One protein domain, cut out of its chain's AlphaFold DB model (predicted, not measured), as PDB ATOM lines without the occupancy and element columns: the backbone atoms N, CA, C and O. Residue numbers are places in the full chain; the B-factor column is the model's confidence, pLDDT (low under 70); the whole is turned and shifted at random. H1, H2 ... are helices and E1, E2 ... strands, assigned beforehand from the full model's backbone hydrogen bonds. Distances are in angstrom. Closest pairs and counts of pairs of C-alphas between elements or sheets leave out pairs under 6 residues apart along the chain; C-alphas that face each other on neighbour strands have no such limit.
ATOM      1  N   MET A   3     183.012 146.986  95.260       95.19
ATOM      2  CA  MET A   3     182.285 146.443  96.407       95.19
ATOM      3  C   MET A   3     181.521 147.578  97.091       95.19
ATOM      4  O   MET A   3     182.113 148.603  97.409       95.19
ATOM      5  N   ASN A   4     180.230 147.386  97.362       97.19
ATOM      6  CA  ASN A   4     179.444 148.307  98.186       97.19
ATOM      7  C   ASN A   4     179.004 147.592  99.456       97.19
ATOM      8  O   ASN A   4     178.509 146.466  99.391       97.19
ATOM      9  N   VAL A   5     179.133 148.266 100.590       97.69
ATOM     10  CA  VAL A   5     178.719 147.764 101.896       97.69
ATOM     11  C   VAL A   5     177.474 148.521 102.322       97.69
ATOM     12  O   VAL A   5     177.477 149.748 102.442       97.69
ATOM     13  N   TRP A   6     176.407 147.769 102.557       97.75
ATOM     14  CA  TRP A   6     175.130 148.292 103.019       97.75
ATOM     15  C   TRP A   6     174.803 147.689 104.368       97.75
ATOM     16  O   TRP A   6     175.123 146.529 104.623       97.75
ATOM     17  N   VAL A   7     174.099 148.457 105.184       97.31
ATOM     18  CA  VAL A   7     173.444 147.941 106.378       97.31
ATOM     19  C   VAL A   7     171.954 148.135 106.279       97.31
ATOM     20  O   VAL A   7     171.479 149.147 105.765       97.31
ATOM     21  N   GLU A   8     171.230 147.143 106.768       97.88
ATOM     22  CA  GLU A   8     169.793 147.196 106.944       97.88
ATOM     23  C   GLU A   8     169.501 147.146 108.439       97.88
ATOM     24  O   GLU A   8     169.975 146.265 109.154       97.88
ATOM     25  N   MET A   9     168.760 148.138 108.917       96.94
ATOM     26  CA  MET A   9     168.362 148.258 110.310       96.94
ATOM     27  C   MET A   9     166.843 148.180 110.380       96.94
ATOM     28  O   MET A   9     166.151 148.918 109.678       96.94
ATOM     29  N   ILE A  10     166.329 147.291 111.226       96.81
ATOM     30  CA  ILE A  10     164.891 147.073 111.399       96.81
ATOM     31  C   ILE A  10     164.494 147.593 112.778       96.81
ATOM     32  O   ILE A  10     165.096 147.240 113.793       96.81
ATOM     33  N   GLY A  11     163.530 148.512 112.791       92.44
ATOM     34  CA  GLY A  11     163.071 149.182 113.999       92.44
ATOM     35  C   GLY A  11     161.975 148.408 114.713       92.44
ATOM     36  O   GLY A  11     161.550 147.342 114.275       92.44
ATOM     37  N   ALA A  12     161.450 148.995 115.788       89.06
ATOM     38  CA  ALA A  12     160.263 148.458 116.459       89.06
ATOM     39  C   ALA A  12     158.997 148.526 115.577       89.06
ATOM     40  O   ALA A  12     158.025 147.827 115.841       89.06
ATOM     41  N   ASP A  13     159.012 149.359 114.534       88.94
ATOM     42  CA  ASP A  13     157.972 149.456 113.506       88.94
ATOM     43  C   ASP A  13     158.058 148.344 112.446       88.94
ATOM     44  O   ASP A  13     157.176 148.250 111.596       88.94
ATOM     45  N   GLY A  14     159.106 147.510 112.476       93.12
ATOM     46  CA  GLY A  14     159.334 146.445 111.499       93.12
ATOM     47  C   GLY A  14     159.717 146.945 110.104       93.12
ATOM     48  O   GLY A  14     159.893 146.133 109.198       93.12
ATOM     49  N   VAL A  15     159.863 148.260 109.909       93.25
ATOM     50  CA  VAL A  15     160.181 148.842 108.603       93.25
ATOM     51  C   VAL A  15     161.700 148.813 108.396       93.25
ATOM     52  O   VAL A  15     162.431 149.411 109.195       93.25
ATOM     53  N   PRO A  16     162.203 148.153 107.337       95.12
ATOM     54  CA  PRO A  16     163.632 148.108 107.064       95.12
ATOM     55  C   PRO A  16     164.145 149.470 106.584       95.12
ATOM     56  O   PRO A  16     163.553 150.120 105.719       95.12
ATOM     57  N   GLN A  17     165.282 149.894 107.132       94.38
ATOM     58  CA  GLN A  17     166.010 151.088 106.707       94.38
ATOM     59  C   GLN A  17     167.394 150.686 106.214       94.38
ATOM     60  O   GLN A  17     168.244 150.265 106.999       94.38
ATOM     61  N   ARG A  18     167.626 150.843 104.908       96.75
ATOM     62  CA  ARG A  18     168.907 150.529 104.276       96.75
ATOM     63  C   ARG A  18     169.772 151.779 104.121       96.75
ATOM     64  O   ARG A  18     169.299 152.809 103.642       96.75
ATOM     65  N   ARG A  19     171.044 151.682 104.503       96.50
ATOM     66  CA  ARG A  19     172.049 152.751 104.396       96.50
ATOM     67  C   ARG A  19     173.330 152.211 103.777       96.50
ATOM     68  O   ARG A  19     173.746 151.098 104.096       96.50
ATOM     69  N   GLU A  20     173.935 152.977 102.878       96.56
ATOM     70  CA  GLU A  20     175.285 152.685 102.393       96.56
ATOM     71  C   GLU A  20     176.281 153.140 103.454       96.56
ATOM     72  O   GLU A  20     176.197 154.276 103.916       96.56
ATOM     73  N   VAL A  21     177.215 152.272 103.840       96.75
ATOM     74  CA  VAL A  21     178.259 152.620 104.818       96.75
ATOM     75  C   VAL A  21     179.643 152.705 104.187       96.75
ATOM     76  O   VAL A  21     180.521 153.351 104.759       96.75
ATOM     77  N   ALA A  22     179.852 152.107 103.010       97.19
ATOM     78  CA  ALA A  22     181.075 152.274 102.232       97.19
ATOM     79  C   ALA A  22     180.937 151.786 100.786       97.19
ATOM     80  O   ALA A  22     180.171 150.869 100.496       97.19
ATOM     81  N   GLY A  23     181.801 152.321  99.924       96.75
ATOM     82  CA  GLY A  23     182.115 151.773  98.612       96.75
ATOM     83  C   GLY A  23     183.629 151.632  98.458       96.75
ATOM     84  O   GLY A  23     184.375 152.536  98.828       96.75
ATOM     85  N   VAL A  24     184.079 150.503  97.919       95.88
ATOM     86  CA  VAL A  24     185.487 150.193  97.647       95.88
ATOM     87  C   VAL A  24     185.629 149.847  96.171       95.88
ATOM     88  O   VAL A  24     184.863 149.046  95.633       95.88
ATOM     89  N   ILE A  25     186.600 150.458  95.501       94.19
ATOM     90  CA  ILE A  25     186.893 150.224  94.084       94.19
ATOM     91  C   ILE A  25     188.330 149.720  93.976       94.19
ATOM     92  O   ILE A  25     189.222 150.194  94.682       94.19
ATOM     93  N   ARG A  26     188.536 148.737  93.102       93.38
ATOM     94  CA  ARG A  26     189.842 148.161  92.776       93.38
ATOM     95  C   ARG A  26     189.989 148.005  91.276       93.38
ATOM     96  O   ARG A  26     189.022 147.630  90.608       93.38
ATOM     97  N   ASP A  27     191.188 148.249  90.771       92.38
ATOM     98  CA  ASP A  27     191.576 147.801  89.439       92.38
ATOM     99  C   ASP A  27     191.863 146.293  89.482       92.38
ATOM    100  O   ASP A  27     192.418 145.798  90.458       92.38
ATOM    101  N   VAL A  28     191.403 145.560  88.472       87.56
ATOM    102  CA  VAL A  28     191.610 144.106  88.373       87.56
ATOM    103  C   VAL A  28     192.761 143.798  87.427       87.56
ATOM    104  O   VAL A  28     193.524 142.874  87.691       87.56
ATOM    105  N   ASP A  29     192.915 144.587  86.366       89.81
ATOM    106  CA  ASP A  29     193.865 144.293  85.294       89.81
ATOM    107  C   ASP A  29     195.307 144.629  85.714       89.81
ATOM    108  O   ASP A  29     196.257 144.007  85.243       89.81
ATOM    109  N   GLY A  30     195.468 145.567  86.656       89.94
ATOM    110  CA  GLY A  30     196.742 145.944  87.274       89.94
ATOM    111  C   GLY A  30     196.917 145.515  88.736       89.94
ATOM    112  O   GLY A  30     197.781 146.070  89.415       89.94
ATOM    113  N   ALA A  31     196.102 144.585  89.250       87.69
ATOM    114  CA  ALA A  31     196.082 144.254  90.677       87.69
ATOM    115  C   ALA A  31     197.415 143.668  91.181       87.69
ATOM    116  O   ALA A  31     197.956 142.712  90.619       87.69
ATOM    117  N   ARG A  32     197.917 144.198  92.299       90.38
ATOM    118  CA  ARG A  32     199.084 143.689  93.031       90.38
ATOM    119  C   ARG A  32     198.636 142.930  94.274       90.38
ATOM    120  O   ARG A  32     197.513 143.070  94.743       90.38
ATOM    121  N   PHE A  33     199.539 142.141  94.859       89.69
ATOM    122  CA  PHE A  33     199.233 141.364  96.068       89.69
ATOM    123  C   PHE A  33     198.763 142.234  97.256       89.69
ATOM    124  O   PHE A  33     197.924 141.805  98.040       89.69
ATOM    125  N   GLU A  34     199.255 143.472  97.363       88.12
ATOM    126  CA  GLU A  34     198.846 144.440  98.394       88.12
ATOM    127  C   GLU A  34     197.420 144.992  98.209       88.12
ATOM    128  O   GLU A  34     196.843 145.509  99.163       88.12
ATOM    129  N   ASP A  35     196.828 144.840  97.020       88.88
ATOM    130  CA  ASP A  35     195.472 145.317  96.719       88.88
ATOM    131  C   ASP A  35     194.377 144.335  97.166       88.88
ATOM    132  O   ASP A  35     193.181 144.659  97.109       88.88
ATOM    133  N   PHE A  36     194.765 143.130  97.607       91.25
ATOM    134  CA  PHE A  36     193.841 142.094  98.050       91.25
ATOM    135  C   PHE A  36     193.334 142.360  99.469       91.25
ATOM    136  O   PHE A  36     194.096 142.481 100.425       91.25
ATOM    137  N   GLY A  37     192.009 142.354  99.609       92.62
ATOM    138  CA  GLY A  37     191.332 142.615 100.875       92.62
ATOM    139  C   GLY A  37     191.099 144.103 101.136       92.62
ATOM    140  O   GLY A  37     191.258 144.961 100.262       92.62
ATOM    141  N   LEU A  38     190.646 144.395 102.353       95.12
ATOM    142  CA  LEU A  38     190.470 145.765 102.816       95.12
ATOM    143  C   LEU A  38     191.790 146.304 103.342       95.12
ATOM    144  O   LEU A  38     192.485 145.630 104.105       95.12
ATOM    145  N   THR A  39     192.079 147.560 103.025       94.44
ATOM    146  CA  THR A  39     193.121 148.277 103.753       94.44
ATOM    147  C   THR A  39     192.661 148.530 105.191       94.44
ATOM    148  O   THR A  39     191.466 148.482 105.526       94.44
ATOM    149  N   LEU A  40     193.615 148.818 106.075       94.19
ATOM    150  CA  LEU A  40     193.305 149.192 107.453       94.19
ATOM    151  C   LEU A  40     192.429 150.451 107.508       94.19
ATOM    152  O   LEU A  40     191.481 150.508 108.291       94.19
ATOM    153  N   ASP A  41     192.694 151.424 106.639       93.31
ATOM    154  CA  ASP A  41     191.923 152.664 106.564       93.31
ATOM    155  C   ASP A  41     190.498 152.432 106.060       93.31
ATOM    156  O   ASP A  41     189.547 152.970 106.629       93.31
ATOM    157  N   GLU A  42     190.313 151.582 105.050       95.44
ATOM    158  CA  GLU A  42     188.977 151.201 104.583       95.44
ATOM    159  C   GLU A  42     188.194 150.477 105.672       95.44
ATOM    160  O   GLU A  42     187.043 150.823 105.932       95.44
ATOM    161  N   SER A  43     188.833 149.531 106.363       95.19
ATOM    162  CA  SER A  43     188.219 148.798 107.472       95.19
ATOM    163  C   SER A  43     187.799 149.747 108.595       95.19
ATOM    164  O   SER A  43     186.669 149.684 109.086       95.19
ATOM    165  N   LYS A  44     188.674 150.693 108.965       94.75
ATOM    166  CA  LYS A  44     188.366 151.723 109.962       94.75
ATOM    167  C   LYS A  44     187.220 152.629 109.519       94.75
ATOM    168  O   LYS A  44     186.378 152.982 110.343       94.75
ATOM    169  N   ASN A  45     187.175 153.015 108.247       94.31
ATOM    170  CA  ASN A  45     186.118 153.868 107.705       94.31
ATOM    171  C   ASN A  45     184.768 153.149 107.675       94.31
ATOM    172  O   ASN A  45     183.774 153.718 108.124       94.31
ATOM    173  N   ILE A  46     184.740 151.888 107.236       95.62
ATOM    174  CA  ILE A  46     183.537 151.047 107.255       95.62
ATOM    175  C   ILE A  46     182.991 150.939 108.680       95.62
ATOM    176  O   ILE A  46     181.820 151.236 108.909       95.62
ATOM    177  N   LEU A  47     183.837 150.570 109.650       95.69
ATOM    178  CA  LEU A  47     183.421 150.419 111.049       95.69
ATOM    179  C   LEU A  47     182.940 151.739 111.661       95.69
ATOM    180  O   LEU A  47     181.951 151.752 112.392       95.69
ATOM    181  N   ARG A  48     183.591 152.857 111.327       94.56
ATOM    182  CA  ARG A  48     183.186 154.192 111.783       94.56
ATOM    183  C   ARG A  48     181.808 154.583 111.268       94.56
ATOM    184  O   ARG A  48     180.981 155.045 112.053       94.56
ATOM    185  N   ASN A  49     181.565 154.398 109.974       94.50
ATOM    186  CA  ASN A  49     180.290 154.739 109.351       94.50
ATOM    187  C   ASN A  49     179.175 153.831 109.868       94.50
ATOM    188  O   ASN A  49     178.117 154.321 110.255       94.50
ATOM    189  N   LEU A  50     179.448 152.529 109.973       95.38
ATOM    190  CA  LEU A  50     178.538 151.560 110.572       95.38
ATOM    191  C   LEU A  50     178.127 151.967 111.990       95.38
ATOM    192  O   LEU A  50     176.939 152.031 112.302       95.38
ATOM    193  N   GLN A  51     179.106 152.281 112.839       94.56
ATOM    194  CA  GLN A  51     178.855 152.689 114.215       94.56
ATOM    195  C   GLN A  51     178.017 153.973 114.285       94.56
ATOM    196  O   GLN A  51     177.107 154.064 115.109       94.56
ATOM    197  N   ALA A  52     178.313 154.966 113.444       91.31
ATOM    198  CA  ALA A  52     177.581 156.228 113.421       91.31
ATOM    199  C   ALA A  52     176.111 156.033 113.011       91.31
ATOM    200  O   ALA A  52     175.217 156.513 113.714       91.31
ATOM    201  N   GLU A  53     175.866 155.288 111.929       93.94
ATOM    202  CA  GLU A  53     174.514 154.975 111.448       93.94
ATOM    203  C   GLU A  53     173.720 154.189 112.495       93.94
ATOM    204  O   GLU A  53     172.586 154.548 112.822       93.94
ATOM    205  N   PHE A  54     174.332 153.162 113.092       93.94
ATOM    206  CA  PHE A  54     173.647 152.317 114.063       93.94
ATOM    207  C   PHE A  54     173.300 153.065 115.352       93.94
ATOM    208  O   PHE A  54     172.181 152.949 115.856       93.94
ATOM    209  N   VAL A  55     174.214 153.890 115.871       92.25
ATOM    210  CA  VAL A  55     173.946 154.681 117.080       92.25
ATOM    211  C   VAL A  55     172.860 155.727 116.829       92.25
ATOM    212  O   VAL A  55     171.969 155.878 117.666       92.25
ATOM    213  N   GLN A  56     172.875 156.427 115.689       91.38
ATOM    214  CA  GLN A  56     171.794 157.366 115.367       91.38
ATOM    215  C   GLN A  56     170.453 156.635 115.237       91.38
ATOM    216  O   GLN A  56     169.451 157.105 115.777       91.38
ATOM    217  N   PHE A  57     170.438 155.462 114.600       93.56
ATOM    218  CA  PHE A  57     169.241 154.638 114.504       93.56
ATOM    219  C   PHE A  57     168.699 154.252 115.887       93.56
ATOM    220  O   PHE A  57     167.513 154.441 116.149       93.56
ATOM    221  N   GLN A  58     169.551 153.784 116.805       92.00
ATOM    222  CA  GLN A  58     169.156 153.478 118.186       92.00
ATOM    223  C   GLN A  58     168.573 154.701 118.907       92.00
ATOM    224  O   GLN A  58     167.553 154.587 119.595       92.00
ATOM    225  N   VAL A  59     169.186 155.874 118.718       90.75
ATOM    226  CA  VAL A  59     168.707 157.135 119.297       90.75
ATOM    227  C   VAL A  59     167.326 157.509 118.783       90.75
ATOM    228  O   VAL A  59     166.447 157.854 119.575       90.75
ATOM    229  N   ASP A  60     167.105 157.372 117.481       89.94
ATOM    230  CA  ASP A  60     165.807 157.634 116.873       89.94
ATOM    231  C   ASP A  60     164.748 156.646 117.373       89.94
ATOM    232  O   ASP A  60     163.635 157.059 117.710       89.94
ATOM    233  N   GLN A  61     165.079 155.351 117.473       90.44
ATOM    234  CA  GLN A  61     164.150 154.329 117.965       90.44
ATOM    235  C   GLN A  61     163.723 154.593 119.409       90.44
ATOM    236  O   GLN A  61     162.525 154.598 119.701       90.44
ATOM    237  N   ALA A  62     164.660 154.874 120.315       87.56
ATOM    238  CA  ALA A  62     164.254 155.155 121.688       87.56
ATOM    239  C   ALA A  62     163.594 156.532 121.829       87.56
ATOM    240  O   ALA A  62     162.694 156.673 122.647       87.56
ATOM    241  N   GLY A  63     163.935 157.515 120.989       86.38
ATOM    242  CA  GLY A  63     163.167 158.756 120.886       86.38
ATOM    243  C   GLY A  63     161.708 158.507 120.475       86.38
ATOM    244  O   GLY A  63     160.793 159.108 121.034       86.38
ATOM    245  N   ARG A  64     161.444 157.586 119.539       86.56
ATOM    246  CA  ARG A  64     160.066 157.186 119.191       86.56
ATOM    247  C   ARG A  64     159.355 156.517 120.366       86.56
ATOM    248  O   ARG A  64     158.209 156.872 120.632       86.56
ATOM    249  N   ALA A  65     160.033 155.611 121.069       84.12
ATOM    250  CA  ALA A  65     159.482 154.936 122.244       84.12
ATOM    251  C   ALA A  65     159.161 155.929 123.370       84.12
ATOM    252  O   ALA A  65     158.064 155.917 123.922       84.12
ATOM    253  N   ASP A  66     160.082 156.854 123.643       81.94
ATOM    254  CA  ASP A  66     159.894 157.919 124.618       81.94
ATOM    255  C   ASP A  66     158.722 158.830 124.221       81.94
ATOM    256  O   ASP A  66     158.018 159.345 125.082       81.94
ATOM    257  N   ARG A  67     158.438 159.025 122.934       81.94
ATOM    258  CA  ARG A  67     157.345 159.907 122.509       81.94
ATOM    259  C   ARG A  67     155.956 159.432 122.959       81.94
ATOM    260  O   ARG A  67     155.049 160.262 123.028       81.94
ATOM    261  N   VAL A  68     155.773 158.146 123.256       81.38
ATOM    262  CA  VAL A  68     154.496 157.591 123.725       81.38
ATOM    263  C   VAL A  68     154.334 157.869 125.221       81.38
ATOM    264  O   VAL A  68     155.201 157.536 126.024       81.38
ATOM    265  N   CYS A  69     153.221 158.491 125.606       75.44
ATOM    266  CA  CYS A  69     152.865 158.737 127.000       75.44
ATOM    267  C   CYS A  69     151.517 158.088 127.310       75.44
ATOM    268  O   CYS A  69     150.557 158.282 126.569       75.44
ATOM    269  N   MET A  70     151.431 157.364 128.425       73.31
ATOM    270  CA  MET A  70     150.195 156.687 128.833       73.31
ATOM    271  C   MET A  70     149.084 157.668 129.246       73.31
ATOM    272  O   MET A  70     147.916 157.316 129.168       73.31
ATOM    273  N   GLU A  71     149.430 158.893 129.661       72.69
ATOM    274  CA  GLU A  71     148.459 159.887 130.145       72.69
ATOM    275  C   GLU A  71     147.994 160.862 129.054       72.69
ATOM    276  O   GLU A  71     146.811 161.166 128.961       72.69
ATOM    277  N   CYS A  72     148.908 161.363 128.215       73.44
ATOM    278  CA  CYS A  72     148.595 162.360 127.179       73.44
ATOM    279  C   CYS A  72     148.744 161.835 125.739       73.44
ATOM    280  O   CYS A  72     148.647 162.599 124.777       73.44
ATOM    281  N   GLY A  73     148.993 160.533 125.571       77.88
ATOM    282  CA  GLY A  73     149.129 159.859 124.281       77.88
ATOM    283  C   GLY A  73     150.491 160.085 123.631       77.88
ATOM    284  O   GLY A  73     151.307 159.164 123.542       77.88
ATOM    285  N   ARG A  74     150.763 161.306 123.157       80.19
ATOM    286  CA  ARG A  74     151.980 161.604 122.388       80.19
ATOM    287  C   ARG A  74     152.621 162.922 122.798       80.19
ATOM    288  O   ARG A  74     152.010 163.981 122.698       80.19
ATOM    289  N   ARG A  75     153.896 162.860 123.183       80.69
ATOM    290  CA  ARG A  75     154.687 164.040 123.547       80.69
ATOM    291  C   ARG A  75     155.034 164.879 122.311       80.69
ATOM    292  O   ARG A  75     155.381 164.336 121.249       80.69
ATOM    293  N   GLY A  76     154.936 166.199 122.467       80.62
ATOM    294  CA  GLY A  76     155.464 167.183 121.521       80.62
ATOM    295  C   GLY A  76     156.989 167.116 121.472       80.62
ATOM    296  O   GLY A  76     157.628 166.743 122.460       80.62
ATOM    297  N   ILE A  77     157.565 167.391 120.303       85.81
ATOM    298  CA  ILE A  77     159.017 167.514 120.151       85.81
ATOM    299  C   ILE A  77     159.339 168.998 120.268       85.81
ATOM    300  O   ILE A  77     158.873 169.776 119.441       85.81
ATOM    301  N   HIS A  78     160.159 169.341 121.258       83.69
ATOM    302  CA  HIS A  78     160.605 170.705 121.497       83.69
ATOM    303  C   HIS A  78     161.695 171.103 120.498       83.69
ATOM    304  O   HIS A  78     161.551 172.029 119.705       83.69
ATOM    305  N   ASP A  79     162.803 170.365 120.542       86.50
ATOM    306  CA  ASP A  79     163.981 170.548 119.709       86.50
ATOM    307  C   ASP A  79     164.774 169.231 119.605       86.50
ATOM    308  O   ASP A  79     164.415 168.191 120.171       86.50
ATOM    309  N   TYR A  80     165.870 169.275 118.848       87.44
ATOM    310  CA  TYR A  80     166.869 168.214 118.799       87.44
ATOM    311  C   TYR A  80     168.187 168.760 119.328       87.44
ATOM    312  O   TYR A  80     168.696 169.760 118.817       87.44
ATOM    313  N   ARG A  81     168.784 168.081 120.309       85.31
ATOM    314  CA  ARG A  81     170.100 168.450 120.836       85.31
ATOM    315  C   ARG A  81     171.202 167.556 120.282       85.31
ATOM    316  O   ARG A  81     171.077 166.331 120.350       85.31
ATOM    317  N   PRO A  82     172.313 168.130 119.790       88.69
ATOM    318  CA  PRO A  82     173.476 167.337 119.436       88.69
ATOM    319  C   PRO A  82     174.112 166.761 120.705       88.69
ATOM    320  O   PRO A  82     174.304 167.458 121.703       88.69
ATOM    321  N   ARG A  83     174.469 165.480 120.657       88.94
ATOM    322  CA  ARG A  83     175.268 164.788 121.668       88.94
ATOM    323  C   ARG A  83     176.422 164.074 120.982       88.94
ATOM    324  O   ARG A  83     176.307 163.636 119.841       88.94
ATOM    325  N   THR A  84     177.548 163.998 121.678       89.62
ATOM    326  CA  THR A  84     178.743 163.302 121.202       89.62
ATOM    327  C   THR A  84     179.165 162.289 122.249       89.62
ATOM    328  O   THR A  84     179.319 162.650 123.415       89.62
ATOM    329  N   VAL A  85     179.339 161.040 121.824       88.69
ATOM    330  CA  VAL A  85     179.866 159.953 122.651       88.69
ATOM    331  C   VAL A  85     181.009 159.279 121.902       88.69
ATOM    332  O   VAL A  85     180.911 159.006 120.707       88.69
ATOM    333  N   HIS A  86     182.100 159.006 122.604       90.06
ATOM    334  CA  HIS A  86     183.238 158.272 122.072       90.06
ATOM    335  C   HIS A  86     182.999 156.767 122.197       90.06
ATOM    336  O   HIS A  86     182.788 156.264 123.298       90.06
ATOM    337  N   SER A  87     183.053 156.036 121.090       92.00
ATOM    338  CA  SER A  87     183.112 154.574 121.097       92.00
ATOM    339  C   SER A  87     184.484 154.100 120.632       92.00
ATOM    340  O   SER A  87     185.271 154.886 120.106       92.00
ATOM    341  N   LEU A  88     184.760 152.806 120.790       93.00
ATOM    342  CA  LEU A  88     185.962 152.184 120.231       93.00
ATOM    343  C   LEU A  88     186.007 152.298 118.697       93.00
ATOM    344  O   LEU A  88     187.081 152.418 118.112       93.00
ATOM    345  N   PHE A  89     184.837 152.314 118.054       93.25
ATOM    346  CA  PHE A  89     184.688 152.299 116.600       93.25
ATOM    347  C   PHE A  89     184.448 153.676 115.977       93.25
ATOM    348  O   PHE A  89     184.381 153.791 114.761       93.25
ATOM    349  N   GLY A  90     184.342 154.742 116.765       88.81
ATOM    350  CA  GLY A  90     184.306 156.104 116.243       88.81
ATOM    351  C   GLY A  90     183.755 157.123 117.229       88.81
ATOM    352  O   GLY A  90     183.200 156.801 118.278       88.81
ATOM    353  N   VAL A  91     183.863 158.399 116.864       89.56
ATOM    354  CA  VAL A  91     183.118 159.460 117.547       89.56
ATOM    355  C   VAL A  91     181.686 159.445 117.024       89.56
ATOM    356  O   VAL A  91     181.441 159.750 115.858       89.56
ATOM    357  N   CYS A  92     180.741 159.100 117.891       89.56
ATOM    358  CA  CYS A  92     179.326 159.023 117.562       89.56
ATOM    359  C   CYS A  92     178.680 160.383 117.833       89.56
ATOM    360  O   CYS A  92     178.457 160.753 118.989       89.56
ATOM    361  N   ARG A  93     178.393 161.141 116.770       89.94
ATOM    362  CA  ARG A  93     177.621 162.387 116.848       89.94
ATOM    363  C   ARG A  93     176.171 162.067 116.535       89.94
ATOM    364  O   ARG A  93     175.875 161.607 115.440       89.94
ATOM    365  N   MET A  94     175.294 162.303 117.498       89.19
ATOM    366  CA  MET A  94     173.885 161.939 117.403       89.19
ATOM    367  C   MET A  94     172.984 163.113 117.759       89.19
ATOM    368  O   MET A  94     173.339 163.967 118.574       89.19
ATOM    369  N   ARG A  95     171.797 163.150 117.158       88.88
ATOM    370  CA  ARG A  95     170.745 164.105 117.514       88.88
ATOM    371  C   ARG A  95     169.767 163.430 118.457       88.88
ATOM    372  O   ARG A  95     169.106 162.476 118.067       88.88
ATOM    373  N   VAL A  96     169.678 163.937 119.678       86.75
ATOM    374  CA  VAL A  96     168.768 163.431 120.707       86.75
ATOM    375  C   VAL A  96     167.527 164.309 120.746       86.75
ATOM    376  O   VAL A  96     167.626 165.530 120.865       86.75
ATOM    377  N   THR A  97     166.361 163.681 120.642       84.81
ATOM    378  CA  THR A  97     165.065 164.358 120.726       84.81
ATOM    379  C   THR A  97     164.825 164.873 122.139       84.81
ATOM    380  O   THR A  97     164.924 164.106 123.099       84.81
ATOM    381  N   ARG A  98     164.443 166.144 122.267       82.62
ATOM    382  CA  ARG A  98     163.913 166.697 123.511       82.62
ATOM    383  C   ARG A  98     162.405 166.834 123.389       82.62
ATOM    384  O   ARG A  98     161.890 167.345 122.395       82.62
ATOM    385  N   PHE A  99     161.697 166.379 124.409       80.81
ATOM    386  CA  PHE A  99     160.246 166.481 124.451       80.81
ATOM    387  C   PHE A  99     159.818 167.755 125.167       80.81
ATOM    388  O   PHE A  99     160.485 168.201 126.104       80.81
ATOM    389  N   ASP A 100     158.696 168.319 124.735       76.75
ATOM    390  CA  ASP A 100     158.044 169.393 125.471       76.75
ATOM    391  C   ASP A 100     157.578 168.864 126.831       76.75
ATOM    392  O   ASP A 100     157.004 167.775 126.932       76.75
ATOM    393  N   GLY A 101     157.793 169.652 127.884       64.25
ATOM    394  CA  GLY A 101     157.241 169.388 129.211       64.25
ATOM    395  C   GLY A 101     155.759 169.743 129.257       64.25
ATOM    396  O   GLY A 101     155.388 170.662 129.981       64.25
ATOM    397  N   GLY A 102     154.940 169.086 128.427       60.72
ATOM    398  CA  GLY A 102     153.503 169.344 128.321       60.72
ATOM    399  C   GLY A 102     152.780 169.261 129.673       60.72
ATOM    400  O   GLY A 102     153.352 168.854 130.680       60.72
ATOM    401  N   ALA A 103     151.485 169.597 129.705       57.31
ATOM    402  CA  ALA A 103     150.678 169.656 130.937       57.31
ATOM    403  C   ALA A 103     150.680 168.365 131.798       57.31
ATOM    404  O   ALA A 103     150.291 168.393 132.966       57.31
ATOM    405  N   CYS A 104     151.133 167.237 131.244       61.75
ATOM    406  CA  CYS A 104     151.316 165.972 131.942       61.75
ATOM    407  C   CYS A 104     152.611 165.980 132.785       61.75
ATOM    408  O   CYS A 104     153.726 165.922 132.259       61.75
ATOM    409  N   ARG A 105     152.476 165.976 134.119       60.59
ATOM    410  CA  ARG A 105     153.622 165.868 135.046       60.59
ATOM    411  C   ARG A 105     154.379 164.544 134.904       60.59
ATOM    412  O   ARG A 105     155.588 164.548 135.104       60.59
ATOM    413  N   ALA A 106     153.728 163.452 134.491       57.91
ATOM    414  CA  ALA A 106     154.410 162.185 134.200       57.91
ATOM    415  C   ALA A 106     155.326 162.261 132.960       57.91
ATOM    416  O   ALA A 106     156.211 161.427 132.783       57.91
ATOM    417  N   SER A 107     155.150 163.285 132.115       55.66
ATOM    418  CA  SER A 107     156.013 163.578 130.964       55.66
ATOM    419  C   SER A 107     157.099 164.625 131.238       55.66
ATOM    420  O   SER A 107     157.935 164.870 130.365       55.66
ATOM    421  N   ALA A 108     157.118 165.215 132.439       53.88
ATOM    422  CA  ALA A 108     158.098 166.211 132.854       53.88
ATOM    423  C   ALA A 108     159.435 165.535 133.205       53.88
ATOM    424  O   ALA A 108     159.721 165.214 134.355       53.88
ATOM    425  N   GLY A 109     160.263 165.287 132.191       58.28
ATOM    426  CA  GLY A 109     161.589 164.708 132.373       58.28
ATOM    427  C   GLY A 109     162.340 164.528 131.060       58.28
ATOM    428  O   GLY A 109     161.738 164.435 129.987       58.28
ATOM    429  N   ALA A 110     163.669 164.467 131.156       61.34
ATOM    430  CA  ALA A 110     164.528 164.051 130.054       61.34
ATOM    431  C   ALA A 110     164.097 162.656 129.555       61.34
ATOM    432  O   ALA A 110     163.729 161.798 130.361       61.34
ATOM    433  N   GLY A 111     164.129 162.421 128.239       66.88
ATOM    434  CA  GLY A 111     163.864 161.090 127.678       66.88
ATOM    435  C   GLY A 111     164.819 160.033 128.252       66.88
ATOM    436  O   GLY A 111     165.917 160.367 128.709       66.88
ATOM    437  N   ARG A 112     164.439 158.750 128.213       70.62
ATOM    438  CA  ARG A 112     165.269 157.635 128.710       70.62
ATOM    439  C   ARG A 112     166.658 157.662 128.082       70.62
ATOM    440  O   ARG A 112     167.646 157.427 128.771       70.62
ATOM    441  N   ILE A 113     166.745 158.009 126.799       73.69
ATOM    442  CA  ILE A 113     168.034 158.128 126.112       73.69
ATOM    443  C   ILE A 113     168.869 159.307 126.595       73.69
ATOM    444  O   ILE A 113     170.076 159.166 126.762       73.69
ATOM    445  N   GLU A 114     168.259 160.456 126.870       72.19
ATOM    446  CA  GLU A 114     169.002 161.598 127.399       72.19
ATOM    447  C   GLU A 114     169.559 161.296 128.801       72.19
ATOM    448  O   GLU A 114     170.659 161.735 129.142       72.19
ATOM    449  N   ALA A 115     168.853 160.476 129.587       72.12
ATOM    450  CA  ALA A 115     169.348 159.985 130.868       72.12
ATOM    451  C   ALA A 115     170.495 158.963 130.737       72.12
ATOM    452  O   ALA A 115     171.377 158.951 131.598       72.12
ATOM    453  N   LEU A 116     170.500 158.131 129.689       73.56
ATOM    454  CA  LEU A 116     171.559 157.148 129.416       73.56
ATOM    455  C   LEU A 116     172.825 157.794 128.826       73.56
ATOM    456  O   LEU A 116     173.937 157.391 129.156       73.56
ATOM    457  N   LEU A 117     172.682 158.847 128.017       77.81
ATOM    458  CA  LEU A 117     173.787 159.560 127.359       77.81
ATOM    459  C   LEU A 117     174.469 160.608 128.264       77.81
ATOM    460  O   LEU A 117     174.850 161.692 127.811       77.81
ATOM    461  N   LYS A 118     174.621 160.307 129.559       75.00
ATOM    462  CA  LYS A 118     175.341 161.169 130.517       75.00
ATOM    463  C   LYS A 118     176.864 161.013 130.435       75.00
ATOM    464  O   LYS A 118     177.587 161.936 130.805       75.00
ATOM    465  N   GLY A 119     177.347 159.865 129.960       79.19
ATOM    466  CA  GLY A 119     178.772 159.586 129.774       79.19
ATOM    467  C   GLY A 119     179.348 160.225 128.507       79.19
ATOM    468  O   GLY A 119     178.635 160.462 127.535       79.19
ATOM    469  N   ARG A 120     180.662 160.489 128.512       82.50
ATOM    470  CA  ARG A 120     181.396 160.952 127.318       82.50
ATOM    471  C   ARG A 120     181.885 159.800 126.442       82.50
ATOM    472  O   ARG A 120     182.114 160.016 125.256       82.50
ATOM    473  N   ALA A 121     182.043 158.604 127.001       87.31
ATOM    474  CA  ALA A 121     182.510 157.419 126.298       87.31
ATOM    475  C   ALA A 121     181.593 156.221 126.573       87.31
ATOM    476  O   ALA A 121     180.946 156.149 127.615       87.31
ATOM    477  N   ILE A 122     181.535 155.293 125.619       89.69
ATOM    478  CA  ILE A 122     180.905 153.987 125.815       89.69
ATOM    479  C   ILE A 122     181.821 153.156 126.730       89.69
ATOM    480  O   ILE A 122     183.029 153.134 126.479       89.69
ATOM    481  N   PRO A 123     181.280 152.423 127.725       90.94
ATOM    482  CA  PRO A 123     182.080 151.648 128.679       90.94
ATOM    483  C   PRO A 123     183.074 150.667 128.044       90.94
ATOM    484  O   PRO A 123     184.118 150.374 128.618       90.94
ATOM    485  N   GLU A 124     182.787 150.165 126.841       92.75
ATOM    486  CA  GLU A 124     183.709 149.298 126.107       92.75
ATOM    487  C   GLU A 124     185.032 149.999 125.754       92.75
ATOM    488  O   GLU A 124     186.093 149.398 125.920       92.75
ATOM    489  N   LEU A 125     184.992 151.271 125.335       92.94
ATOM    490  CA  LEU A 125     186.203 152.052 125.068       92.94
ATOM    491  C   LEU A 125     187.018 152.235 126.352       92.94
ATOM    492  O   LEU A 125     188.231 152.041 126.341       92.94
ATOM    493  N   GLU A 126     186.349 152.569 127.456       92.31
ATOM    494  CA  GLU A 126     186.992 152.765 128.761       92.31
ATOM    495  C   GLU A 126     187.654 151.472 129.250       92.31
ATOM    496  O   GLU A 126     188.802 151.490 129.690       92.31
ATOM    497  N   ARG A 127     186.976 150.328 129.093       95.75
ATOM    498  CA  ARG A 127     187.517 149.007 129.435       95.75
ATOM    499  C   ARG A 127     188.761 148.671 128.616       95.75
ATOM    500  O   ARG A 127     189.748 148.214 129.182       95.75
ATOM    501  N   VAL A 128     188.735 148.893 127.300       95.38
ATOM    502  CA  VAL A 128     189.895 148.632 126.428       95.38
ATOM    503  C   VAL A 128     191.064 149.557 126.776       95.38
ATOM    504  O   VAL A 128     192.208 149.111 126.830       95.38
ATOM    505  N   GLN A 129     190.791 150.830 127.067       93.38
ATOM    506  CA  GLN A 129     191.814 151.777 127.517       93.38
ATOM    507  C   GLN A 129     192.433 151.364 128.855       93.38
ATOM    508  O   GLN A 129     193.651 151.440 129.002       93.38
ATOM    509  N   ALA A 130     191.619 150.905 129.809       95.81
ATOM    510  CA  ALA A 130     192.097 150.409 131.096       95.81
ATOM    511  C   ALA A 130     192.957 149.148 130.931       95.81
ATOM    512  O   ALA A 130     194.037 149.064 131.511       95.81
ATOM    513  N   GLU A 131     192.524 148.208 130.087       97.38
ATOM    514  CA  GLU A 131     193.272 146.984 129.793       97.38
ATOM    515  C   GLU A 131     194.656 147.300 129.214       97.38
ATOM    516  O   GLU A 131     195.669 146.820 129.726       97.38
ATOM    517  N   LEU A 132     194.721 148.160 128.192       96.56
ATOM    518  CA  LEU A 132     195.989 148.573 127.589       96.56
ATOM    519  C   LEU A 132     196.849 149.367 128.577       96.56
ATOM    520  O   LEU A 132     198.048 149.118 128.676       96.56
ATOM    521  N   GLY A 133     196.243 150.274 129.347       96.06
ATOM    522  CA  GLY A 133     196.930 151.071 130.363       96.06
ATOM    523  C   GLY A 133     197.476 150.252 131.537       96.06
ATOM    524  O   GLY A 133     198.396 150.706 132.209       96.06
ATOM    525  N   SER A 134     196.954 149.043 131.770       97.81
ATOM    526  CA  SER A 134     197.490 148.126 132.786       97.81
ATOM    527  C   SER A 134     198.778 147.415 132.349       97.81
ATOM    528  O   SER A 134     199.525 146.927 133.195       97.81
ATOM    529  N   ARG A 135     199.047 147.357 131.036       97.88
ATOM    530  CA  ARG A 135     200.154 146.583 130.441       97.88
ATOM    531  C   ARG A 135     201.201 147.445 129.742       97.88
ATOM    532  O   ARG A 135     202.331 147.001 129.574       97.88
ATOM    533  N   LEU A 136     200.816 148.633 129.293       97.06
ATOM    534  CA  LEU A 136     201.616 149.514 128.450       97.06
ATOM    535  C   LEU A 136     201.708 150.899 129.079       97.06
ATOM    536  O   LEU A 136     200.816 151.324 129.818       97.06
ATOM    537  N   SER A 137     202.747 151.656 128.725       96.69
ATOM    538  CA  SER A 137     202.737 153.081 129.036       96.69
ATOM    539  C   SER A 137     201.553 153.764 128.341       96.69
ATOM    540  O   SER A 137     201.097 153.342 127.275       96.69
ATOM    541  N   PHE A 138     201.076 154.878 128.904       91.56
ATOM    542  CA  PHE A 138     199.984 155.650 128.300       91.56
ATOM    543  C   PHE A 138     200.250 155.999 126.825       91.56
ATOM    544  O   PHE A 138     199.334 155.970 126.003       91.56
ATOM    545  N   ARG A 139     201.506 156.316 126.480       94.12
ATOM    546  CA  ARG A 139     201.899 156.650 125.107       94.12
ATOM    547  C   ARG A 139     201.790 155.438 124.185       94.12
ATOM    548  O   ARG A 139     201.230 155.571 123.108       94.12
ATOM    549  N   GLU A 140     202.282 154.276 124.601       96.50
ATOM    550  CA  GLU A 140     202.201 153.047 123.799       96.50
ATOM    551  C   GLU A 140     200.757 152.571 123.632       96.50
ATOM    552  O   GLU A 140     200.353 152.233 122.523       96.50
ATOM    553  N   ALA A 141     199.952 152.620 124.697       95.69
ATOM    554  CA  ALA A 141     198.523 152.327 124.622       95.69
ATOM    555  C   ALA A 141     197.808 153.250 123.620       95.69
ATOM    556  O   ALA A 141     196.998 152.782 122.817       95.69
ATOM    557  N   ALA A 142     198.132 154.548 123.626       91.75
ATOM    558  CA  ALA A 142     197.605 155.496 122.649       91.75
ATOM    559  C   ALA A 142     198.042 155.147 121.218       91.75
ATOM    560  O   ALA A 142     197.186 155.085 120.344       91.75
ATOM    561  N   THR A 143     199.321 154.827 120.996       94.25
ATOM    562  CA  THR A 143     199.831 154.402 119.681       94.25
ATOM    563  C   THR A 143     199.117 153.153 119.162       94.25
ATOM    564  O   THR A 143     198.767 153.088 117.986       94.25
ATOM    565  N   VAL A 144     198.863 152.159 120.021       94.56
ATOM    566  CA  VAL A 144     198.119 150.945 119.641       94.56
ATOM    567  C   VAL A 144     196.687 151.291 119.232       94.56
ATOM    568  O   VAL A 144     196.201 150.806 118.209       94.56
ATOM    569  N   LEU A 145     196.013 152.152 119.996       92.56
ATOM    570  CA  LEU A 145     194.667 152.608 119.652       92.56
ATOM    571  C   LEU A 145     194.658 153.411 118.345       92.56
ATOM    572  O   LEU A 145     193.787 153.167 117.519       92.56
ATOM    573  N   ASP A 146     195.630 154.295 118.114       89.56
ATOM    574  CA  ASP A 146     195.783 155.029 116.845       89.56
ATOM    575  C   ASP A 146     195.957 154.086 115.660       89.56
ATOM    576  O   ASP A 146     195.345 154.262 114.598       89.56
ATOM    577  N   LEU A 147     196.773 153.052 115.859       93.44
ATOM    578  CA  LEU A 147     197.088 152.099 114.820       93.44
ATOM    579  C   LEU A 147     195.877 151.244 114.453       93.44
ATOM    580  O   LEU A 147     195.621 151.086 113.266       93.44
ATOM    581  N   PHE A 148     195.093 150.748 115.410       91.25
ATOM    582  CA  PHE A 148     194.051 149.753 115.115       91.25
ATOM    583  C   PHE A 148     192.617 150.265 115.230       91.25
ATOM    584  O   PHE A 148     191.766 149.872 114.432       91.25
ATOM    585  N   ALA A 149     192.321 151.145 116.184       90.38
ATOM    586  CA  ALA A 149     190.960 151.616 116.390       90.38
ATOM    587  C   ALA A 149     190.604 152.721 115.378       90.38
ATOM    588  O   ALA A 149     191.433 153.577 115.058       90.38
TER     589      ALA A 149
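AT A GLANCE: This is residues 3 to 149 of the 177 residues of an uncharacterized protein of Pseudaminobacter arsenicus (UniProt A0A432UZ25). A long helix, H1, runs through the middle between two separate strand hairpins, E1 with E2 on one side and E3 with E4 on the other, each laid lengthwise along it. H3 and H4 form a V at one end of the E3 E4 hairpin, short H2 sits near the other end of H1, and residues 28 to 34 stick out. The 147 printed residues hold four named helices and four named strands in the order E1 E2 H1 E3 E4 H2 H3 H4; both two-stranded sheets are antiparallel and the class is mixed. The whole is loose, with a radius of gyration of the C-alphas of 20.2 A, and flat, spanning 66 by 43 by 21 A.

HOW THE PARTS SIT: E3, residues 77 to 87, and E4, residues 90 to 99, form an antiparallel hairpin at 158 degrees; N 83 and O 94 are within hydrogen-bond range at 2.8 A. H1, residues 40 to 67, has 23 pairs of C-alphas within 8 A of E4, the closest being Arg 48 and Gly 90 at 5.0 A; H1 and E3 are near each other. E1, residues 3 to 10, and E2, residues 16 to 25, form the other antiparallel hairpin, at 164 degrees, with N 5 and O 22 within hydrogen-bond range at 2.8 A. The closest C-alphas of E2 and H1 are Val 21 and Asn 49, 5.4 A apart. E1 and E2 are each apart from E3 and E4. H2, residues 112 to 116, touches residues 59 to 66 of H1 alone, with the C-alphas of Ala 62 and Ile 113 closest at 6.5 A. The closest C-alphas of E3 and H3, residues 123 to 135, are Ser 87 and Leu 125 at 5.6 A. H4, residues 138 to 148, only just touches H3, with 3 pairs of C-alphas within 8 A, the closest being those of Leu 132 and Ala 141 at 5.4 A; H3 touches H4 with residues 129 to 133 alone, and their lines stand at a steep tilt of 55 degrees, opposite ways. H1 and H4 are close but not clearly touching, with the C-alphas of Leu 40 and Phe 148 closest at 7.7 A, and about perpendicular at 88 degrees. In H1, H2 and H4 every O i to N i+4 pair is within hydrogen-bond range; in H3 it is 8 of 9.

IN THESE COORDINATES: E1 begins at C-alpha 3, (182.285, 146.443, 96.407), and H4 ends at C-alpha 148, (194.051, 149.753, 115.115). From first to last C-alpha, H1 measures 40.4 A, E4 27.5 A, E3 27.4 A, E2 26.7 A, E1 23.0 A, H3 18.9 A, H4 15.6 A and H2 6.3 A.

THE WHOLE: The C-alphas farthest apart, Asp 29 and Ala 103, are 67.8 A apart. The printed part has no cut. The long links are E2 to H1 and E4 to H2. Mean pLDDT of the printed part is 87.6; residues 101 to 111 are under 70.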